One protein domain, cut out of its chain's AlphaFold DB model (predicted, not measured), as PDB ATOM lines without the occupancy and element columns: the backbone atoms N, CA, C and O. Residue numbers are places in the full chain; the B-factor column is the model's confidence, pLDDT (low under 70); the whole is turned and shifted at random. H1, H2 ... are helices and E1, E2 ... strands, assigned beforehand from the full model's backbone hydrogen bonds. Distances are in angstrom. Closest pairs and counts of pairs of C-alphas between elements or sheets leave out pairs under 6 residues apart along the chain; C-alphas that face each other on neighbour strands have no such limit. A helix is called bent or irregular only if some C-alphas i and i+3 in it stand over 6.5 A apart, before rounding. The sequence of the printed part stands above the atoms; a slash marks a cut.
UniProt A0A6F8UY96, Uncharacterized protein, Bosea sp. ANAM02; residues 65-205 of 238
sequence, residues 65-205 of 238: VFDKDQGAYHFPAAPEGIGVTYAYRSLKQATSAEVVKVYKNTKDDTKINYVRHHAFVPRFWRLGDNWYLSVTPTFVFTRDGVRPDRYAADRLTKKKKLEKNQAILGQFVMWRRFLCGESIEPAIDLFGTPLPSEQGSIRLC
ATOM      1  N   VAL A  65       6.226 -14.263  20.435       95.12
ATOM      2  CA  VAL A  65       6.707 -15.541  20.965       95.12
ATOM      3  C   VAL A  65       7.104 -16.457  19.814       95.12
ATOM      4  O   VAL A  65       6.390 -16.567  18.817       95.12
ATOM      5  N   PHE A  66       8.241 -17.142  19.951       95.38
ATOM      6  CA  PHE A  66       8.698 -18.131  18.977       95.38
ATOM      7  C   PHE A  66       8.203 -19.539  19.326       95.38
ATOM      8  O   PHE A  66       8.619 -20.121  20.332       95.38
ATOM      9  N   ASP A  67       7.361 -20.100  18.463       94.38
ATOM     10  CA  ASP A  67       6.940 -21.497  18.485       94.38
ATOM     11  C   ASP A  67       8.004 -22.359  17.790       94.38
ATOM     12  O   ASP A  67       8.265 -22.203  16.594       94.38
ATOM     13  N   LYS A  68       8.661 -23.239  18.555       91.38
ATOM     14  CA  LYS A  68       9.771 -24.064  18.051       91.38
ATOM     15  C   LYS A  68       9.307 -25.165  17.102       91.38
ATOM     16  O   LYS A  68      10.047 -25.488  16.179       91.38
ATOM     17  N   ASP A  69       8.114 -25.710  17.318       90.06
ATOM     18  CA  ASP A  69       7.600 -26.843  16.546       90.06
ATOM     19  C   ASP A  69       7.215 -26.401  15.128       90.06
ATOM     20  O   ASP A  69       7.460 -27.110  14.155       90.06
ATOM     21  N   GLN A  70       6.655 -25.196  14.996       90.81
ATOM     22  CA  GLN A  70       6.294 -24.593  13.712       90.81
ATOM     23  C   GLN A  70       7.388 -23.689  13.134       90.81
ATOM     24  O   GLN A  70       7.272 -23.256  11.986       90.81
ATOM     25  N   GLY A  71       8.420 -23.366  13.916       94.12
ATOM     26  CA  GLY A  71       9.446 -22.396  13.540       94.12
ATOM     27  C   GLY A  71       8.861 -21.011  13.254       94.12
ATOM     28  O   GLY A  71       9.301 -20.343  12.321       94.12
ATOM     29  N   ALA A  72       7.832 -20.600  14.001       96.50
ATOM     30  CA  ALA A  72       7.027 -19.419  13.698       96.50
ATOM     31  C   ALA A  72       6.987 -18.425  14.863       96.50
ATOM     32  O   ALA A  72       6.828 -18.809  16.021       96.50
ATOM     33  N   TYR A  73       7.058 -17.132  14.554       96.81
ATOM     34  CA  TYR A  73       6.772 -16.068  15.515       96.81
ATOM     35  C   TYR A  73       5.277 -15.772  15.530       96.81
ATOM     36  O   TYR A  73       4.679 -15.642  14.465       96.81
ATOM     37  N   HIS A  74       4.674 -15.635  16.709       97.12
ATOM     38  CA  HIS A  74       3.254 -15.326  16.858       97.12
ATOM     39  C   HIS A  74       2.998 -14.296  17.958       97.12
ATOM     40  O   HIS A  74       3.796 -14.144  18.883       97.12
ATOM     41  N   PHE A  75       1.871 -13.590  17.856       96.62
ATOM     42  CA  PHE A  75       1.445 -12.657  18.900       96.62
ATOM     43  C   PHE A  75       1.055 -13.412  20.181       96.62
ATOM     44  O   PHE A  75       0.221 -14.323  20.097       96.62
ATOM     45  N   PRO A  76       1.600 -13.050  21.357       95.25
ATOM     46  CA  PRO A  76       1.193 -13.648  22.623       95.25
ATOM     47  C   PRO A  76      -0.230 -13.228  23.001       95.25
ATOM     48  O   PRO A  76      -0.703 -12.161  22.610       95.25
ATOM     49  N   ALA A  77      -0.910 -14.065  23.787       93.50
ATOM     50  CA  ALA A  77      -2.145 -13.664  24.456       93.50
ATOM     51  C   ALA A  77      -1.883 -12.482  25.409       93.50
ATOM     52  O   ALA A  77      -0.814 -12.408  26.018       93.50
ATOM     53  N   ALA A  78      -2.848 -11.568  25.546       88.69
ATOM     54  CA  ALA A  78      -2.697 -10.454  26.477       88.69
ATOM     55  C   ALA A  78      -2.727 -10.939  27.947       88.69
ATOM     56  O   ALA A  78      -3.362 -11.951  28.261       88.69
ATOM     57  N   PRO A  79      -2.044 -10.228  28.866       76.56
ATOM     58  CA  PRO A  79      -2.091 -10.552  30.292       76.56
ATOM     59  C   PRO A  79      -3.504 -10.423  30.883       76.56
ATOM     60  O   PRO A  79      -3.934 -11.270  31.663       76.56
ATOM     61  N   GLU A  80      -4.244  -9.386  30.475       74.56
ATOM     62  CA  GLU A  80      -5.599  -9.068  30.949       74.56
ATOM     63  C   GLU A  80      -6.662  -9.478  29.919       74.56
ATOM     64  O   GLU A  80      -7.356  -8.660  29.319       74.56
ATOM     65  N   GLY A  81      -6.773 -10.788  29.701       76.88
ATOM     66  CA  GLY A  81      -7.660 -11.378  28.700       76.88
ATOM     67  C   GLY A  81      -6.894 -11.858  27.472       76.88
ATOM     68  O   GLY A  81      -5.885 -11.300  27.082       76.88
ATOM     69  N   ILE A  82      -7.358 -12.945  26.856       85.56
ATOM     70  CA  ILE A  82      -6.556 -13.650  25.845       85.56
ATOM     71  C   ILE A  82      -6.532 -12.914  24.497       85.56
ATOM     72  O   ILE A  82      -5.545 -12.986  23.768       85.56
ATOM     73  N   GLY A  83      -7.628 -12.240  24.136       91.38
ATOM     74  CA  GLY A  83      -7.769 -11.584  22.837       91.38
ATOM     75  C   GLY A  83      -6.885 -10.346  22.701       91.38
ATOM     76  O   GLY A  83      -6.778  -9.553  23.630       91.38
ATOM     77  N   VAL A  84      -6.295 -10.157  21.521       92.50
ATOM     78  CA  VAL A  84      -5.438  -9.007  21.207       92.50
ATOM     79  C   VAL A  84      -5.821  -8.464  19.840       92.50
ATOM     80  O   VAL A  84      -5.919  -9.215  18.865       92.50
ATOM     81  N   THR A  85      -5.991  -7.147  19.766       92.44
ATOM     82  CA  THR A  85      -6.277  -6.424  18.527       92.44
ATOM     83  C   THR A  85      -5.128  -5.479  18.214       92.44
ATOM     84  O   THR A  85      -4.773  -4.636  19.030       92.44
ATOM     85  N   TYR A  86      -4.568  -5.598  17.013       90.12
ATOM     86  CA  TYR A  86      -3.522  -4.719  16.507       90.12
ATOM     87  C   TYR A  86      -4.118  -3.746  15.491       90.12
ATOM     88  O   TYR A  86      -4.628  -4.156  14.443       90.12
ATOM     89  N   ALA A  87      -4.082  -2.457  15.811       87.81
ATOM     90  CA  ALA A  87      -4.511  -1.400  14.907       87.81
ATOM     91  C   ALA A  87      -3.353  -1.006  13.978       87.81
ATOM     92  O   ALA A  87      -2.222  -0.831  14.422       87.81
ATOM     93  N   TYR A  88      -3.632  -0.856  12.683       84.25
ATOM     94  CA  TYR A  88      -2.639  -0.445  11.691       84.25
ATOM     95  C   TYR A  88      -3.262   0.353  10.541       84.25
ATOM     96  O   TYR A  88      -4.466   0.304  10.279       84.25
ATOM     97  N   ARG A  89      -2.432   1.087   9.796       80.81
ATOM     98  CA  ARG A  89      -2.867   1.762   8.569       80.81
ATOM     99  C   ARG A  89      -2.743   0.807   7.383       80.81
ATOM    100  O   ARG A  89      -1.638   0.418   6.996       80.81
ATOM    101  N   SER A  90      -3.883   0.440   6.799       79.31
ATOM    102  CA  SER A  90      -3.927  -0.288   5.525       79.31
ATOM    103  C   SER A  90      -3.429   0.594   4.372       79.31
ATOM    104  O   SER A  90      -3.083   1.759   4.561       79.31
ATOM    105  N   LEU A  91      -3.452   0.072   3.144       76.00
ATOM    106  CA  LEU A  91      -3.110   0.851   1.948       76.00
ATOM    107  C   LEU A  91      -4.024   2.071   1.723       76.00
ATOM    108  O   LEU A  91      -3.637   2.983   1.001       76.00
ATOM    109  N   LYS A  92      -5.234   2.088   2.301       74.94
ATOM    110  CA  LYS A  92      -6.235   3.144   2.058       74.94
ATOM    111  C   LYS A  92      -6.696   3.862   3.324       74.94
ATOM    112  O   LYS A  92      -6.937   5.061   3.282       74.94
ATOM    113  N   GLN A  93      -6.827   3.143   4.435       78.88
ATOM    114  CA  GLN A  93      -7.459   3.649   5.660       78.88
ATOM    115  C   GLN A  93      -6.914   2.984   6.928       78.88
ATOM    116  O   GLN A  93      -6.311   1.909   6.859       78.88
ATOM    117  N   ALA A  94      -7.161   3.594   8.086       83.19
ATOM    118  CA  ALA A  94      -6.948   2.943   9.376       83.19
ATOM    119  C   ALA A  94      -7.842   1.697   9.503       83.19
ATOM    120  O   ALA A  94      -8.986   1.682   9.048       83.19
ATOM    121  N   THR A  95      -7.296   0.626  10.066       86.00
ATOM    122  CA  THR A  95      -7.988  -0.648  10.258       86.00
ATOM    123  C   THR A  95      -7.389  -1.391  11.454       86.00
ATOM    124  O   THR A  95      -6.441  -0.917  12.081       86.00
ATOM    125  N   SER A  96      -7.938  -2.551  11.793       87.56
ATOM    126  CA  SER A  96      -7.419  -3.395  12.860       87.56
ATOM    127  C   SER A  96      -7.548  -4.873  12.514       87.56
ATOM    128  O   SER A  96      -8.406  -5.281  11.730       87.56
ATOM    129  N   ALA A  97      -6.661  -5.676  13.094       90.62
ATOM    130  CA  ALA A  97      -6.697  -7.127  13.022       90.62
ATOM    131  C   ALA A  97      -6.761  -7.711  14.436       90.62
ATOM    132  O   ALA A  97      -5.970  -7.341  15.301       90.62
ATOM    133  N   GLU A  98      -7.669  -8.660  14.661       93.12
ATOM    134  CA  GLU A  98      -7.665  -9.514  15.854       93.12
ATOM    135  C   GLU A  98      -6.494 -10.502  15.749       93.12
ATOM    136  O   GLU A  98      -6.644 -11.640  15.279       93.12
ATOM    137  N   VAL A  99      -5.303 -10.024  16.116       95.06
ATOM    138  CA  VAL A  99      -4.046 -10.775  16.040       95.06
ATOM    139  C   VAL A  99      -4.034 -11.973  16.977       95.06
ATOM    140  O   VAL A  99      -3.435 -12.992  16.638       95.06
ATOM    141  N   VAL A 100      -4.774 -11.902  18.083       97.25
ATOM    142  CA  VAL A 100      -5.117 -13.063  18.905       97.25
ATOM    143  C   VAL A 100      -6.630 -13.120  19.053       97.25
ATOM    144  O   VAL A 100      -7.247 -12.211  19.603       97.25
ATOM    145  N   LYS A 101      -7.238 -14.195  18.545       95.81
ATOM    146  CA  LYS A 101      -8.690 -14.390  18.550       95.81
ATOM    147  C   LYS A 101      -9.066 -15.629  19.348       95.81
ATOM    148  O   LYS A 101      -8.611 -16.731  19.041       95.81
ATOM    149  N   VAL A 102      -9.951 -15.449  20.324       95.31
ATOM    150  CA  VAL A 102     -10.511 -16.529  21.142       95.31
ATOM    151  C   VAL A 102     -11.732 -17.116  20.445       95.31
ATOM    152  O   VAL A 102     -12.646 -16.389  20.056       95.31
ATOM    153  N   TYR A 103     -11.758 -18.436  20.303       94.38
ATOM    154  CA  TYR A 103     -12.911 -19.192  19.839       94.38
ATOM    155  C   TYR A 103     -13.481 -19.973  21.015       94.38
ATOM    156  O   TYR A 103     -12.818 -20.845  21.577       94.38
ATOM    157  N   LYS A 104     -14.710 -19.645  21.400       93.00
ATOM    158  CA  LYS A 104     -15.419 -20.282  22.511       93.00
ATOM    159  C   LYS A 104     -16.199 -21.512  22.051       93.00
ATOM    160  O   LYS A 104     -16.410 -21.715  20.853       93.00
ATOM    161  N   ASN A 105     -16.572 -22.369  22.994       91.06
ATOM    162  CA  ASN A 105     -17.387 -23.540  22.710       91.06
ATOM    163  C   ASN A 105     -18.839 -23.121  22.428       91.06
ATOM    164  O   ASN A 105     -19.434 -22.380  23.202       91.06
ATOM    165  N   THR A 106     -19.425 -23.641  21.350       88.56
ATOM    166  CA  THR A 106     -20.806 -23.336  20.939       88.56
ATOM    167  C   THR A 106     -21.848 -23.726  21.995       88.56
ATOM    168  O   THR A 106     -22.887 -23.086  22.099       88.56
ATOM    169  N   LYS A 107     -21.583 -24.780  22.780       90.31
ATOM    170  CA  LYS A 107     -22.482 -25.282  23.832       90.31
ATOM    171  C   LYS A 107     -22.277 -24.579  25.176       90.31
ATOM    172  O   LYS A 107     -23.177 -24.597  26.005       90.31
ATOM    173  N   ASP A 108     -21.095 -24.010  25.405       89.88
ATOM    174  CA  ASP A 108     -20.709 -23.391  26.675       89.88
ATOM    175  C   ASP A 108     -19.757 -22.216  26.420       89.88
ATOM    176  O   ASP A 108     -18.543 -22.389  26.292       89.88
ATOM    177  N   ASP A 109     -20.314 -21.004  26.373       86.50
ATOM    178  CA  ASP A 109     -19.576 -19.767  26.082       86.50
ATOM    179  C   ASP A 109     -18.585 -19.370  27.200       86.50
ATOM    180  O   ASP A 109     -17.795 -18.433  27.059       86.50
ATOM    181  N   THR A 110     -18.574 -20.088  28.326       87.25
ATOM    182  CA  THR A 110     -17.547 -19.907  29.362       87.25
ATOM    183  C   THR A 110     -16.264 -20.672  29.043       87.25
ATOM    184  O   THR A 110     -15.196 -20.335  29.555       87.25
ATOM    185  N   LYS A 111     -16.338 -21.676  28.159       90.00
ATOM    186  CA  LYS A 111     -15.203 -22.520  27.788       90.00
ATOM    187  C   LYS A 111     -14.583 -22.076  26.477       90.00
ATOM    188  O   LYS A 111     -15.250 -21.873  25.466       90.00
ATOM    189  N   ILE A 112     -13.261 -22.005  26.483       92.56
ATOM    190  CA  ILE A 112     -12.468 -21.780  25.280       92.56
ATOM    191  C   ILE A 112     -12.371 -23.108  24.531       92.56
ATOM    192  O   ILE A 112     -12.007 -24.129  25.107       92.56
ATOM    193  N   ASN A 113     -12.716 -23.090  23.246       93.31
ATOM    194  CA  ASN A 113     -12.467 -24.208  22.343       93.31
ATOM    195  C   ASN A 113     -11.004 -24.169  21.878       93.31
ATOM    196  O   ASN A 113     -10.281 -25.151  21.999       93.31
ATOM    197  N   TYR A 114     -10.563 -23.014  21.376       95.31
ATOM    198  CA  TYR A 114      -9.170 -22.755  21.011       95.31
ATOM    199  C   TYR A 114      -8.921 -21.252  20.847       95.31
ATOM    200  O   TYR A 114      -9.841 -20.437  20.779       95.31
ATOM    201  N   VAL A 115      -7.657 -20.882  20.723       96.69
ATOM    202  CA  VAL A 115      -7.185 -19.525  20.474       96.69
ATOM    203  C   VAL A 115      -6.329 -19.553  19.217       96.69
ATOM    204  O   VAL A 115      -5.508 -20.448  19.021       96.69
ATOM    205  N   ARG A 116      -6.553 -18.588  18.329       96.88
ATOM    206  CA  ARG A 116      -5.784 -18.421  17.096       96.88
ATOM    207  C   ARG A 116      -4.888 -17.202  17.225       96.88
ATOM    208  O   ARG A 116      -5.392 -16.110  17.465       96.88
ATOM    209  N   HIS A 117      -3.612 -17.384  16.932       97.75
ATOM    210  CA  HIS A 117      -2.603 -16.338  16.912       97.75
ATOM    211  C   HIS A 117      -2.152 -16.110  15.471       97.75
ATOM    212  O   HIS A 117      -1.797 -17.063  14.772       97.75
ATOM    213  N   HIS A 118      -2.172 -14.861  15.011       97.12
ATOM    214  CA  HIS A 118      -1.467 -14.479  13.796       97.12
ATOM    215  C   HIS A 118       0.020 -14.739  14.000       97.12
ATOM    216  O   HIS A 118       0.598 -14.351  15.019       97.12
ATOM    217  N   ALA A 119       0.621 -15.402  13.021       96.94
ATOM    218  CA  ALA A 119       2.009 -15.803  13.069       96.94
ATOM    219  C   ALA A 119       2.706 -15.560  11.725       96.94
ATOM    220  O   ALA A 119       2.061 -15.289  10.707       96.94
ATOM    221  N   PHE A 120       4.027 -15.682  11.708       96.00
ATOM    222  CA  PHE A 120       4.799 -15.795  10.480       96.00
ATOM    223  C   PHE A 120       5.991 -16.732  10.657       96.00
ATOM    224  O   PHE A 120       6.571 -16.828  11.737       96.00
ATOM    225  N   VAL A 121       6.371 -17.398   9.570       95.88
ATOM    226  CA  VAL A 121       7.614 -18.164   9.481       95.88
ATOM    227  C   VAL A 121       8.689 -17.255   8.873       95.88
ATOM    228  O   VAL A 121       8.511 -16.808   7.730       95.88
ATOM    229  N   PRO A 122       9.768 -16.938   9.610       94.38
ATOM    230  CA  PRO A 122      10.932 -16.248   9.073       94.38
ATOM    231  C   PRO A 122      11.764 -17.209   8.221       94.38
ATOM    232  O   PRO A 122      11.956 -18.372   8.575       94.38
ATOM    233  N   ARG A 123      12.336 -16.713   7.129       94.44
ATOM    234  CA  ARG A 123      13.423 -17.413   6.439       94.44
ATOM    235  C   ARG A 123      14.383 -16.416   5.824       94.44
ATOM    236  O   ARG A 123      13.936 -15.503   5.127       94.44
ATOM    237  N   PHE A 124      15.667 -16.613   6.089       93.19
ATOM    238  CA  PHE A 124      16.740 -15.822   5.510       93.19
ATOM    239  C   PHE A 124      17.153 -16.389   4.158       93.19
ATOM    240  O   PHE A 124      17.152 -17.604   3.963       93.19
ATOM    241  N   TRP A 125      17.472 -15.490   3.240       90.19
ATOM    242  CA  TRP A 125      17.905 -15.796   1.889       90.19
ATOM    243  C   TRP A 125      19.105 -14.932   1.552       90.19
ATOM    244  O   TRP A 125      19.060 -13.720   1.767       90.19
ATOM    245  N   ARG A 126      20.130 -15.541   0.966       89.25
ATOM    246  CA  ARG A 126      21.235 -14.819   0.351       89.25
ATOM    247  C   ARG A 126      21.006 -14.744  -1.154       89.25
ATOM    248  O   ARG A 126      20.787 -15.763  -1.805       89.25
ATOM    249  N   LEU A 127      21.003 -13.532  -1.704       88.00
ATOM    250  CA  LEU A 127      20.899 -13.285  -3.144       88.00
ATOM    251  C   LEU A 127      22.017 -12.323  -3.548       88.00
ATOM    252  O   LEU A 127      21.969 -11.135  -3.225       88.00
ATOM    253  N   GLY A 128      23.031 -12.853  -4.239       86.94
ATOM    254  CA  GLY A 128      24.287 -12.135  -4.462       86.94
ATOM    255  C   GLY A 128      24.929 -11.754  -3.127       86.94
ATOM    256  O   GLY A 128      25.008 -12.584  -2.221       86.94
ATOM    257  N   ASP A 129      25.284 -10.479  -2.994       86.75
ATOM    258  CA  ASP A 129      25.952  -9.930  -1.806       86.75
ATOM    259  C   ASP A 129      24.963  -9.335  -0.787       86.75
ATOM    260  O   ASP A 129      25.319  -8.489   0.031       86.75
ATOM    261  N   ASN A 130      23.688  -9.734  -0.843       85.81
ATOM    262  CA  ASN A 130      22.650  -9.205   0.035       85.81
ATOM    263  C   ASN A 130      21.879 -10.316   0.748       85.81
ATOM    264  O   ASN A 130      21.528 -11.346   0.164       85.81
ATOM    265  N   TRP A 131      21.558 -10.049   2.013       89.19
ATOM    266  CA  TRP A 131      20.732 -10.901   2.857       89.19
ATOM    267  C   TRP A 131      19.318 -10.340   2.974       89.19
ATOM    268  O   TRP A 131      19.114  -9.166   3.283       89.19
ATOM    269  N   TYR A 132      18.332 -11.203   2.765       88.75
ATOM    270  CA  TYR A 132      16.915 -10.869   2.794       88.75
ATOM    271  C   TYR A 132      16.181 -11.745   3.801       88.75
ATOM    272  O   TYR A 132      16.470 -12.932   3.944       88.75
ATOM    273  N   LEU A 133      15.172 -11.177   4.459       89.56
ATOM    274  CA  LEU A 133      14.232 -11.917   5.293       89.56
ATOM    275  C   LEU A 133      12.900 -12.045   4.557       89.56
ATOM    276  O   LEU A 133      12.210 -11.057   4.312       89.56
ATOM    277  N   SER A 134      12.498 -13.276   4.261       90.75
ATOM    278  CA  SER A 134      11.117 -13.563   3.886       90.75
ATOM    279  C   SER A 134      10.253 -13.741   5.135       90.75
ATOM    280  O   SER A 134      10.623 -14.447   6.076       90.75
ATOM    281  N   VAL A 135       9.088 -13.101   5.118       90.31
ATOM    282  CA  VAL A 135       8.060 -13.181   6.158       90.31
ATOM    283  C   VAL A 135       6.875 -13.922   5.557       90.31
ATOM    284  O   VAL A 135       6.158 -13.361   4.732       90.31
ATOM    285  N   THR A 136       6.682 -15.188   5.934       91.88
ATOM    286  CA  THR A 136       5.575 -16.015   5.421       91.88
ATOM    287  C   THR A 136       4.441 -16.064   6.445       91.88
ATOM    288  O   THR A 136       4.590 -16.770   7.446       91.88
ATOM    289  N   PRO A 137       3.312 -15.355   6.247       93.38
ATOM    290  CA  PRO A 137       2.212 -15.363   7.208       93.38
ATOM    291  C   PRO A 137       1.635 -16.770   7.420       93.38
ATOM    292  O   PRO A 137       1.498 -17.560   6.485       93.38
ATOM    293  N   THR A 138       1.289 -17.086   8.664       95.12
ATOM    294  CA  THR A 138       0.663 -18.343   9.084       95.12
ATOM    295  C   THR A 138      -0.144 -18.118  10.371       95.12
ATOM    296  O   THR A 138      -0.342 -16.981  10.803       95.12
ATOM    297  N   PHE A 139      -0.622 -19.191  11.001       96.00
ATOM    298  CA  PHE A 139      -1.280 -19.135  12.303       96.00
ATOM    299  C   PHE A 139      -0.722 -20.184  13.251       96.00
ATOM    300  O   PHE A 139      -0.500 -21.321  12.844       96.00
ATOM    301  N   VAL A 140      -0.597 -19.809  14.521       97.25
ATOM    302  CA  VAL A 140      -0.383 -20.735  15.637       97.25
ATOM    303  C   VAL A 140      -1.707 -20.888  16.386       97.25
ATOM    304  O   VAL A 140      -2.477 -19.933  16.508       97.25
ATOM    305  N   PHE A 141      -1.997 -22.097  16.863       97.00
ATOM    306  CA  PHE A 141      -3.208 -22.392  17.623       97.00
ATOM    307  C   PHE A 141      -2.840 -22.915  19.005       97.00
ATOM    308  O   PHE A 141      -2.043 -23.844  19.134       97.00
ATOM    309  N   THR A 142      -3.457 -22.335  20.026       96.06
ATOM    310  CA  THR A 142      -3.306 -22.750  21.421       96.06
ATOM    311  C   THR A 142      -4.674 -23.075  22.010       96.06
ATOM    312  O   THR A 142      -5.706 -22.657  21.486       96.06
ATOM    313  N   ARG A 143      -4.719 -23.854  23.089       94.12
ATOM    314  CA  ARG A 143      -5.986 -24.200  23.759       94.12
ATOM    315  C   ARG A 143      -6.451 -23.135  24.755       94.12
ATOM    316  O   ARG A 143      -7.643 -22.993  24.986       94.12
ATOM    317  N   ASP A 144      -5.509 -22.398  25.338       90.75
ATOM    318  CA  ASP A 144      -5.731 -21.448  26.438       90.75
ATOM    319  C   ASP A 144      -4.981 -20.114  26.252       90.75
ATOM    320  O   ASP A 144      -4.922 -19.309  27.175       90.75
ATOM    321  N   GLY A 145      -4.413 -19.863  25.068       92.19
ATOM    322  CA  GLY A 145      -3.593 -18.683  24.780       92.19
ATOM    323  C   GLY A 145      -2.088 -18.927  24.916       92.19
ATOM    324  O   GLY A 145      -1.312 -18.093  24.460       92.19
ATOM    325  N   VAL A 146      -1.675 -20.061  25.501       91.56
ATOM    326  CA  VAL A 146      -0.256 -20.379  25.743       91.56
ATOM    327  C   VAL A 146       0.100 -21.788  25.283       91.56
ATOM    328  O   VAL A 146       1.107 -21.996  24.611       91.56
ATOM    329  N   ARG A 147      -0.701 -22.790  25.650       92.69
ATOM    330  CA  ARG A 147      -0.363 -24.195  25.410       92.69
ATOM    331  C   ARG A 147      -0.823 -24.644  24.023       92.69
ATOM    332  O   ARG A 147      -1.980 -24.380  23.689       92.69
ATOM    333  N   PRO A 148       0.002 -25.382  23.257       93.88
ATOM    334  CA  PRO A 148      -0.351 -25.829  21.911       93.88
ATOM    335  C   PRO A 148      -1.702 -26.550  21.848       93.88
ATOM    336  O   PRO A 148      -2.042 -27.351  22.728       93.88
ATOM    337  N   ASP A 149      -2.482 -26.260  20.806       94.62
ATOM    338  CA  ASP A 149      -3.731 -26.968  20.529       94.62
ATOM    339  C   ASP A 149      -3.455 -28.340  19.902       94.62
ATOM    340  O   ASP A 149      -2.655 -28.470  18.974       94.62
ATOM    341  N   ARG A 150      -4.177 -29.372  20.353       93.06
ATOM    342  CA  ARG A 150      -4.022 -30.744  19.838       93.06
ATOM    343  C   ARG A 150      -4.392 -30.856  18.355       93.06
ATOM    344  O   ARG A 150      -3.846 -31.704  17.658       93.06
ATOM    345  N   TYR A 151      -5.306 -30.009  17.882       93.88
ATOM    346  CA  TYR A 151      -5.826 -30.020  16.513       93.88
ATOM    347  C   TYR A 151      -5.275 -28.860  15.670       93.88
ATOM    348  O   TYR A 151      -5.866 -28.488  14.652       93.88
ATOM    349  N   ALA A 152      -4.134 -28.282  16.068       93.06
ATOM    350  CA  ALA A 152      -3.551 -27.109  15.419       93.06
ATOM    351  C   ALA A 152      -3.336 -27.303  13.906       93.06
ATOM    352  O   ALA A 152      -3.680 -26.416  13.123       93.06
ATOM    353  N   ALA A 153      -2.833 -28.466  13.479       92.88
ATOM    354  CA  ALA A 153      -2.570 -28.764  12.067       92.88
ATOM    355  C   ALA A 153      -3.851 -28.774  11.208       92.88
ATOM    356  O   ALA A 153      -3.896 -28.170  10.128       92.88
ATOM    357  N   ASP A 154      -4.921 -29.393  11.712       94.81
ATOM    358  CA  ASP A 154      -6.215 -29.445  11.027       94.81
ATOM    359  C   ASP A 154      -6.849 -28.056  10.943       94.81
ATOM    360  O   ASP A 154      -7.351 -27.647   9.889       94.81
ATOM    361  N   ARG A 155      -6.789 -27.289  12.040       94.50
ATOM    362  CA  ARG A 155      -7.294 -25.909  12.090       94.50
ATOM    363  C   ARG A 155      -6.522 -24.995  11.145       94.50
ATOM    364  O   ARG A 155      -7.147 -24.201  10.442       94.50
ATOM    365  N   LEU A 156      -5.198 -25.138  11.070       94.38
ATOM    366  CA  LEU A 156      -4.356 -24.385  10.145       94.38
ATOM    367  C   LEU A 156      -4.719 -24.692   8.692       94.38
ATOM    368  O   LEU A 156      -4.922 -23.770   7.902       94.38
ATOM    369  N   THR A 157      -4.870 -25.970   8.351       92.75
ATOM    370  CA  THR A 157      -5.245 -26.400   6.998       92.75
ATOM    371  C   THR A 157      -6.612 -25.849   6.600       92.75
ATOM    372  O   THR A 157      -6.759 -25.253   5.532       92.75
ATOM    373  N   LYS A 158      -7.615 -25.983   7.477       92.81
ATOM    374  CA  LYS A 158      -8.957 -25.423   7.260       92.81
ATOM    375  C   LYS A 158      -8.914 -23.901   7.112       92.81
ATOM    376  O   LYS A 158      -9.542 -23.360   6.206       92.81
ATOM    377  N   LYS A 159      -8.140 -23.206   7.952       92.62
ATOM    378  CA  LYS A 159      -7.993 -21.748   7.886       92.62
ATOM    379  C   LYS A 159      -7.372 -21.311   6.560       92.62
ATOM    380  O   LYS A 159      -7.972 -20.468   5.901       92.62
ATOM    381  N   LYS A 160      -6.258 -21.918   6.136       88.75
ATOM    382  CA  LYS A 160      -5.593 -21.608   4.857       88.75
ATOM    383  C   LYS A 160      -6.520 -21.807   3.655       88.75
ATOM    384  O   LYS A 160      -6.544 -20.962   2.769       88.75
ATOM    385  N   LYS A 161      -7.350 -22.859   3.651       88.94
ATOM    386  CA  LYS A 161      -8.351 -23.098   2.588       88.94
ATOM    387  C   LYS A 161      -9.400 -21.985   2.470       88.94
ATOM    388  O   LYS A 161      -9.922 -21.749   1.386       88.94
ATOM    389  N   LEU A 162      -9.734 -21.324   3.577       87.56
ATOM    390  CA  LEU A 162     -10.744 -20.262   3.617       87.56
ATOM    391  C   LEU A 162     -10.159 -18.866   3.367       87.56
ATOM    392  O   LEU A 162     -10.914 -17.893   3.267       87.56
ATOM    393  N   GLU A 163      -8.835 -18.730   3.293       85.81
ATOM    394  CA  GLU A 163      -8.196 -17.438   3.085       85.81
ATOM    395  C   GLU A 163      -8.235 -16.992   1.632       85.81
ATOM    396  O   GLU A 163      -7.852 -17.701   0.710       85.81
ATOM    397  N   LYS A 164      -8.707 -15.759   1.443       85.19
ATOM    398  CA  LYS A 164      -8.772 -15.090   0.145       85.19
ATOM    399  C   LYS A 164      -7.632 -14.083   0.026       85.19
ATOM    400  O   LYS A 164      -7.179 -13.544   1.035       85.19
ATOM    401  N   ASN A 165      -7.262 -13.730  -1.204       82.50
ATOM    402  CA  ASN A 165      -6.154 -12.811  -1.505       82.50
ATOM    403  C   ASN A 165      -6.191 -11.502  -0.702       82.50
ATOM    404  O   ASN A 165      -5.166 -11.057  -0.203       82.50
ATOM    405  N   GLN A 166      -7.375 -10.911  -0.512       80.31
ATOM    406  CA  GLN A 166      -7.524  -9.672   0.263       80.31
ATOM    407  C   GLN A 166      -7.174  -9.851   1.751       80.31
ATOM    408  O   GLN A 166      -6.581  -8.961   2.354       80.31
ATOM    409  N   ALA A 167      -7.483 -11.012   2.339       84.12
ATOM    410  CA  ALA A 167      -7.099 -11.323   3.716       84.12
ATOM    411  C   ALA A 167      -5.583 -11.547   3.840       84.12
ATOM    412  O   ALA A 167      -4.983 -11.120   4.823       84.12
ATOM    413  N   ILE A 168      -4.964 -12.171   2.833       85.56
ATOM    414  CA  ILE A 168      -3.509 -12.382   2.773       85.56
ATOM    415  C   ILE A 168      -2.784 -11.039   2.627       85.56
ATOM    416  O   ILE A 168      -1.842 -10.760   3.363       85.56
ATOM    417  N   LEU A 169      -3.265 -10.161   1.741       84.69
ATOM    418  CA  LEU A 169      -2.727  -8.810   1.587       84.69
ATOM    419  C   LEU A 169      -2.858  -8.003   2.885       84.69
ATOM    420  O   LEU A 169      -1.916  -7.323   3.286       84.69
ATOM    421  N   GLY A 170      -4.001  -8.103   3.570       87.31
ATOM    422  CA  GLY A 170      -4.203  -7.474   4.876       87.31
ATOM    423  C   GLY A 170      -3.162  -7.918   5.905       87.31
ATOM    424  O   GLY A 170      -2.586  -7.070   6.581       87.31
ATOM    425  N   GLN A 171      -2.866  -9.221   5.962       90.00
ATOM    426  CA  GLN A 171      -1.822  -9.782   6.827       90.00
ATOM    427  C   GLN A 171      -0.426  -9.303   6.458       90.00
ATOM    428  O   GLN A 171       0.349  -8.955   7.342       90.00
ATOM    429  N   PHE A 172      -0.107  -9.256   5.165       87.00
ATOM    430  CA  PHE A 172       1.172  -8.730   4.701       87.00
ATOM    431  C   PHE A 172       1.370  -7.276   5.146       87.00
ATOM    432  O   PHE A 172       2.396  -6.942   5.734       87.00
ATOM    433  N   VAL A 173       0.368  -6.418   4.925       87.00
ATOM    434  CA  VAL A 173       0.439  -5.005   5.327       87.00
ATOM    435  C   VAL A 173       0.552  -4.875   6.845       87.00
ATOM    436  O   VAL A 173       1.352  -4.076   7.319       87.00
ATOM    437  N   MET A 174      -0.199  -5.674   7.603       91.31
ATOM    438  CA  MET A 174      -0.120  -5.716   9.063       91.31
ATOM    439  C   MET A 174       1.296  -6.072   9.541       91.31
ATOM    440  O   MET A 174       1.872  -5.319  10.321       91.31
ATOM    441  N   TRP A 175       1.884  -7.165   9.039       90.94
ATOM    442  CA  TRP A 175       3.243  -7.577   9.406       90.94
ATOM    443  C   TRP A 175       4.293  -6.551   8.998       90.94
ATOM    444  O   TRP A 175       5.186  -6.260   9.785       90.94
ATOM    445  N   ARG A 176       4.164  -5.949   7.811       87.19
ATOM    446  CA  ARG A 176       5.036  -4.851   7.382       87.19
ATOM    447  C   ARG A 176       4.986  -3.688   8.371       87.19
ATOM    448  O   ARG A 176       6.032  -3.196   8.773       87.19
ATOM    449  N   ARG A 177       3.786  -3.247   8.761       86.81
ATOM    450  CA  ARG A 177       3.613  -2.135   9.711       86.81
ATOM    451  C   ARG A 177       4.217  -2.469  11.072       86.81
ATOM    452  O   ARG A 177       4.970  -1.662  11.605       86.81
ATOM    453  N   PHE A 178       3.946  -3.675  11.567       87.94
ATOM    454  CA  PHE A 178       4.465  -4.159  12.840       87.94
ATOM    455  C   PHE A 178       5.997  -4.230  12.853       87.94
ATOM    456  O   PHE A 178       6.629  -3.629  13.714       87.94
ATOM    457  N   LEU A 179       6.606  -4.907  11.875       86.88
ATOM    458  CA  LEU A 179       8.054  -5.144  11.851       86.88
ATOM    459  C   LEU A 179       8.863  -3.869  11.568       86.88
ATOM    460  O   LEU A 179       9.960  -3.722  12.103       86.88
ATOM    461  N   CYS A 180       8.319  -2.947  10.766       83.56
ATOM    462  CA  CYS A 180       8.960  -1.665  10.472       83.56
ATOM    463  C   CYS A 180       8.723  -0.586  11.539       83.56
ATOM    464  O   CYS A 180       9.287   0.500  11.416       83.56
ATOM    465  N   GLY A 181       7.897  -0.845  12.561       75.19
ATOM    466  CA  GLY A 181       7.556   0.162  13.575       75.19
ATOM    467  C   GLY A 181       6.707   1.312  13.023       75.19
ATOM    468  O   GLY A 181       6.705   2.413  13.564       75.19
ATOM    469  N   GLU A 182       5.982   1.089  11.923       70.38
ATOM    470  CA  GLU A 182       5.140   2.117  11.313       70.38
ATOM    471  C   GLU A 182       3.808   2.213  12.078       70.38
ATOM    472  O   GLU A 182       2.856   1.477  11.794       70.38
ATOM    473  N   SER A 183       3.739   3.127  13.046       61.53
ATOM    474  CA  SER A 183       2.528   3.417  13.816       61.53
ATOM    475  C   SER A 183       1.449   4.117  12.973       61.53
ATOM    476  O   SER A 183       1.712   4.687  11.911       61.53
ATOM    477  N   ILE A 184       0.192   4.049  13.431       63.84
ATOM    478  CA  ILE A 184      -0.920   4.799  12.814       63.84
ATOM    479  C   ILE A 184      -0.765   6.300  13.078       63.84
ATOM    480  O   ILE A 184      -0.977   7.105  12.173       63.84
ATOM    481  N   GLU A 185      -0.394   6.638  14.310       62.97
ATOM    482  CA  GLU A 185      -0.224   7.993  14.828       62.97
ATOM    483  C   GLU A 185       1.260   8.192  15.161       62.97
ATOM    484  O   GLU A 185       1.874   7.262  15.702       62.97
ATOM    485  N   PRO A 186       1.865   9.354  14.868       61.28
ATOM    486  CA  PRO A 186       3.195   9.651  15.381       61.28
ATOM    487  C   PRO A 186       3.154   9.590  16.911       61.28
ATOM    488  O   PRO A 186       2.241  10.140  17.527       61.28
ATOM    489  N   ALA A 187       4.120   8.906  17.527       62.75
ATOM    490  CA  ALA A 187       4.281   8.987  18.973       62.75
ATOM    491  C   ALA A 187       4.475  10.465  19.331       62.75
ATOM    492  O   ALA A 187       5.264  11.146  18.683       62.75
ATOM    493  N   ILE A 188       3.721  10.972  20.301       74.38
ATOM    494  CA  ILE A 188       3.836  12.350  20.777       74.38
ATOM    495  C   ILE A 188       4.358  12.342  22.209       74.38
ATOM    496  O   ILE A 188       4.056  11.428  22.979       74.38
ATOM    497  N   ASP A 189       5.161  13.338  22.563       74.81
ATOM    498  CA  ASP A 189       5.546  13.567  23.949       74.81
ATOM    499  C   ASP A 189       4.353  14.089  24.773       74.81
ATOM    500  O   ASP A 189       3.252  14.325  24.264       74.81
ATOM    501  N   LEU A 190       4.579  14.295  26.072       75.88
ATOM    502  CA  LEU A 190       3.570  14.830  26.991       75.88
ATOM    503  C   LEU A 190       3.017  16.206  26.556       75.88
ATOM    504  O   LEU A 190       1.945  16.608  27.002       75.88
ATOM    505  N   PHE A 191       3.734  16.920  25.688       84.56
ATOM    506  CA  PHE A 191       3.405  18.251  25.189       84.56
ATOM    507  C   PHE A 191       2.855  18.237  23.754       84.56
ATOM    508  O   PHE A 191       2.638  19.299  23.173       84.56
ATOM    509  N   GLY A 192       2.587  17.058  23.180       77.19
ATOM    510  CA  GLY A 192       2.052  16.927  21.824       77.19
ATOM    511  C   GLY A 192       3.096  17.085  20.714       77.19
ATOM    512  O   GLY A 192       2.729  17.171  19.542       77.19
ATOM    513  N   THR A 193       4.386  17.115  21.050       78.62
ATOM    514  CA  THR A 193       5.476  17.163  20.073       78.62
ATOM    515  C   THR A 193       5.683  15.771  19.484       78.62
ATOM    516  O   THR A 193       5.869  14.825  20.249       78.62
ATOM    517  N   PRO A 194       5.703  15.610  18.150       71.75
ATOM    518  CA  PRO A 194       6.032  14.332  17.533       71.75
ATOM    519  C   PRO A 194       7.428  13.870  17.957       71.75
ATOM    520  O   PRO A 194       8.431  14.529  17.675       71.75
ATOM    521  N   LEU A 195       7.490  12.726  18.627       66.81
ATOM    522  CA  LEU A 195       8.723  12.006  18.885       66.81
ATOM    523  C   LEU A 195       9.277  11.470  17.555       66.81
ATOM    524  O   LEU A 195       8.503  11.126  16.650       66.81
ATOM    525  N   PRO A 196      10.612  11.378  17.413       62.41
ATOM    526  CA  PRO A 196      11.221  10.702  16.277       62.41
ATOM    527  C   PRO A 196      10.629   9.299  16.151       62.41
ATOM    528  O   PRO A 196      10.521   8.584  17.144       62.41
ATOM    529  N   SER A 197      10.230   8.908  14.939       58.09
ATOM    530  CA  SER A 197       9.696   7.569  14.698       58.09
ATOM    531  C   SER A 197      10.737   6.537  15.126       58.09
ATOM    532  O   SER A 197      11.823   6.490  14.540       58.09
ATOM    533  N   GLU A 198      10.427   5.727  16.141       57.41
ATOM    534  CA  GLU A 198      11.266   4.581  16.465       57.41
ATOM    535  C   GLU A 198      11.301   3.679  15.232       57.41
ATOM    536  O   GLU A 198      10.274   3.214  14.737       57.41
ATOM    537  N   GLN A 199      12.491   3.511  14.665       59.56
ATOM    538  CA  GLN A 199      12.681   2.589  13.557       59.56
ATOM    539  C   GLN A 199      12.416   1.197  14.117       59.56
ATOM    540  O   GLN A 199      13.077   0.795  15.073       59.56
ATOM    541  N   GLY A 200      11.434   0.485  13.560       62.78
ATOM    542  CA  GLY A 200      11.132  -0.862  14.025       62.78
ATOM    543  C   GLY A 200      12.331  -1.797  13.892       62.78
ATOM    544  O   GLY A 200      13.325  -1.492  13.228       62.78
ATOM    545  N   SER A 201      12.200  -2.969  14.508       64.19
ATOM    546  CA  SER A 201      13.231  -4.006  14.574       64.19
ATOM    547  C   SER A 201      13.852  -4.360  13.218       64.19
ATOM    548  O   SER A 201      15.014  -4.758  13.155       64.19
ATOM    549  N   ILE A 202      13.096  -4.213  12.125       69.12
ATOM    550  CA  ILE A 202      13.542  -4.514  10.766       69.12
ATOM    551  C   ILE A 202      13.198  -3.344   9.847       69.12
ATOM    552  O   ILE A 202      12.109  -2.780   9.912       69.12
ATOM    553  N   ARG A 203      14.093  -3.024   8.911       65.31
ATOM    554  CA  ARG A 203      13.764  -2.165   7.770       65.31
ATOM    555  C   ARG A 203      13.451  -3.043   6.570       65.31
ATOM    556  O   ARG A 203      14.277  -3.852   6.162       65.31
ATOM    557  N   LEU A 204      12.265  -2.878   5.999       64.25
ATOM    558  CA  LEU A 204      11.945  -3.465   4.702       64.25
ATOM    559  C   LEU A 204      12.339  -2.485   3.601       64.25
ATOM    560  O   LEU A 204      12.093  -1.282   3.720       64.25
ATOM    561  N   CYS A 205      12.910  -3.005   2.514       59.00
ATOM    562  CA  CYS A 205      13.059  -2.232   1.288       59.00
ATOM    563  C   CYS A 205      11.693  -1.666   0.852       59.00
ATOM    564  O   CYS A 205      10.641  -2.229   1.198       59.00
TER     565      CYS A 205
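Overview. This is residues 65 to 205 of the 238 residues of an uncharacterized protein of Bosea sp. ANAM02 (UniProt A0A6F8UY96). One strongly twisted antiparallel sheet is built along a very long, bent strand, E5, with E6 along one side of it and E4 and the small E1-E2 hairpin on the other. Helix H1 lies across E6, helix H2 sits between E3 and E6 at the sheet's level, the tip of the E5-E6 hairpin, residues 126 to 131, sticks out, and a 25-residue tail after H2 loops away and folds back. The 141 printed residues hold six named strands, then two named helices, in the order E1 E2 E3 E4 E5 E6 H1 H2; the class is mixed, helices and strands. The sheet is branched at E5. The whole is only just compact, close to loose, with a radius of gyration of the C-alphas of 17.0 A, and spans 50 by 47 by 27 A.

Arrangement. E5, residues 108 to 127, bends by 59 degrees at residue 111. E6, residues 130 to 142, is its antiparallel neighbour, with N 121 and O 136 2.8 A apart; the two form a hairpin. On the other side of E5 lie E4, residues 94 to 105, with N 116 and O 101 2.9 A apart, and E2, residues 72 to 74, with N 73 and O 120 2.9 A apart. E1, residues 65 to 67, forms a hairpin with E2, N 65 and O 74 being 2.9 A apart. E3, residues 84 to 89, forms a hairpin with E4, N 86 and O 97 being 2.8 A apart. E3, E4, E5 and E6 make a meander, each strand the antiparallel neighbour of the one before. E2 to E5 make a Greek key, a meander of three strands whose last is also the antiparallel neighbour of E2. H1, residues 152 to 162, is on the sheet at a height of 8.6 A, over E6 and across the strands at 68 degrees to E6 on the local plane; their closest C-alphas, Phe 141 and Ala 152, are 5.2 A apart. H2, residues 165 to 180, is on the sheet at the sheet's level; its closest C-alphas to E3 are Met 174 and Tyr 88, 6.4 A, and to E6 Gln 171 and Pro 137, 6.9 A. H1 and H2 are apart. In both helices every O i to N i+4 pair is within hydrogen-bond range.

Along the chain. E5 runs 52.2 A from C-alpha 108 at (-20.709, -23.391, 26.675) to C-alpha 127 at (20.899, -13.285, -3.144). E6 measures 36.3 A, E4 31.4 A, H2 22.3 A. H2 ends at C-alpha 180, (8.960, -1.665, 10.472).

Size, cuts and confidence. The C-alphas of Lys 107 and Asp 129 are the two farthest apart, 56.9 A. The printed part has no cut, and no link is long. Residues 183 to 187 and 195 to 205 have pLDDT under 70.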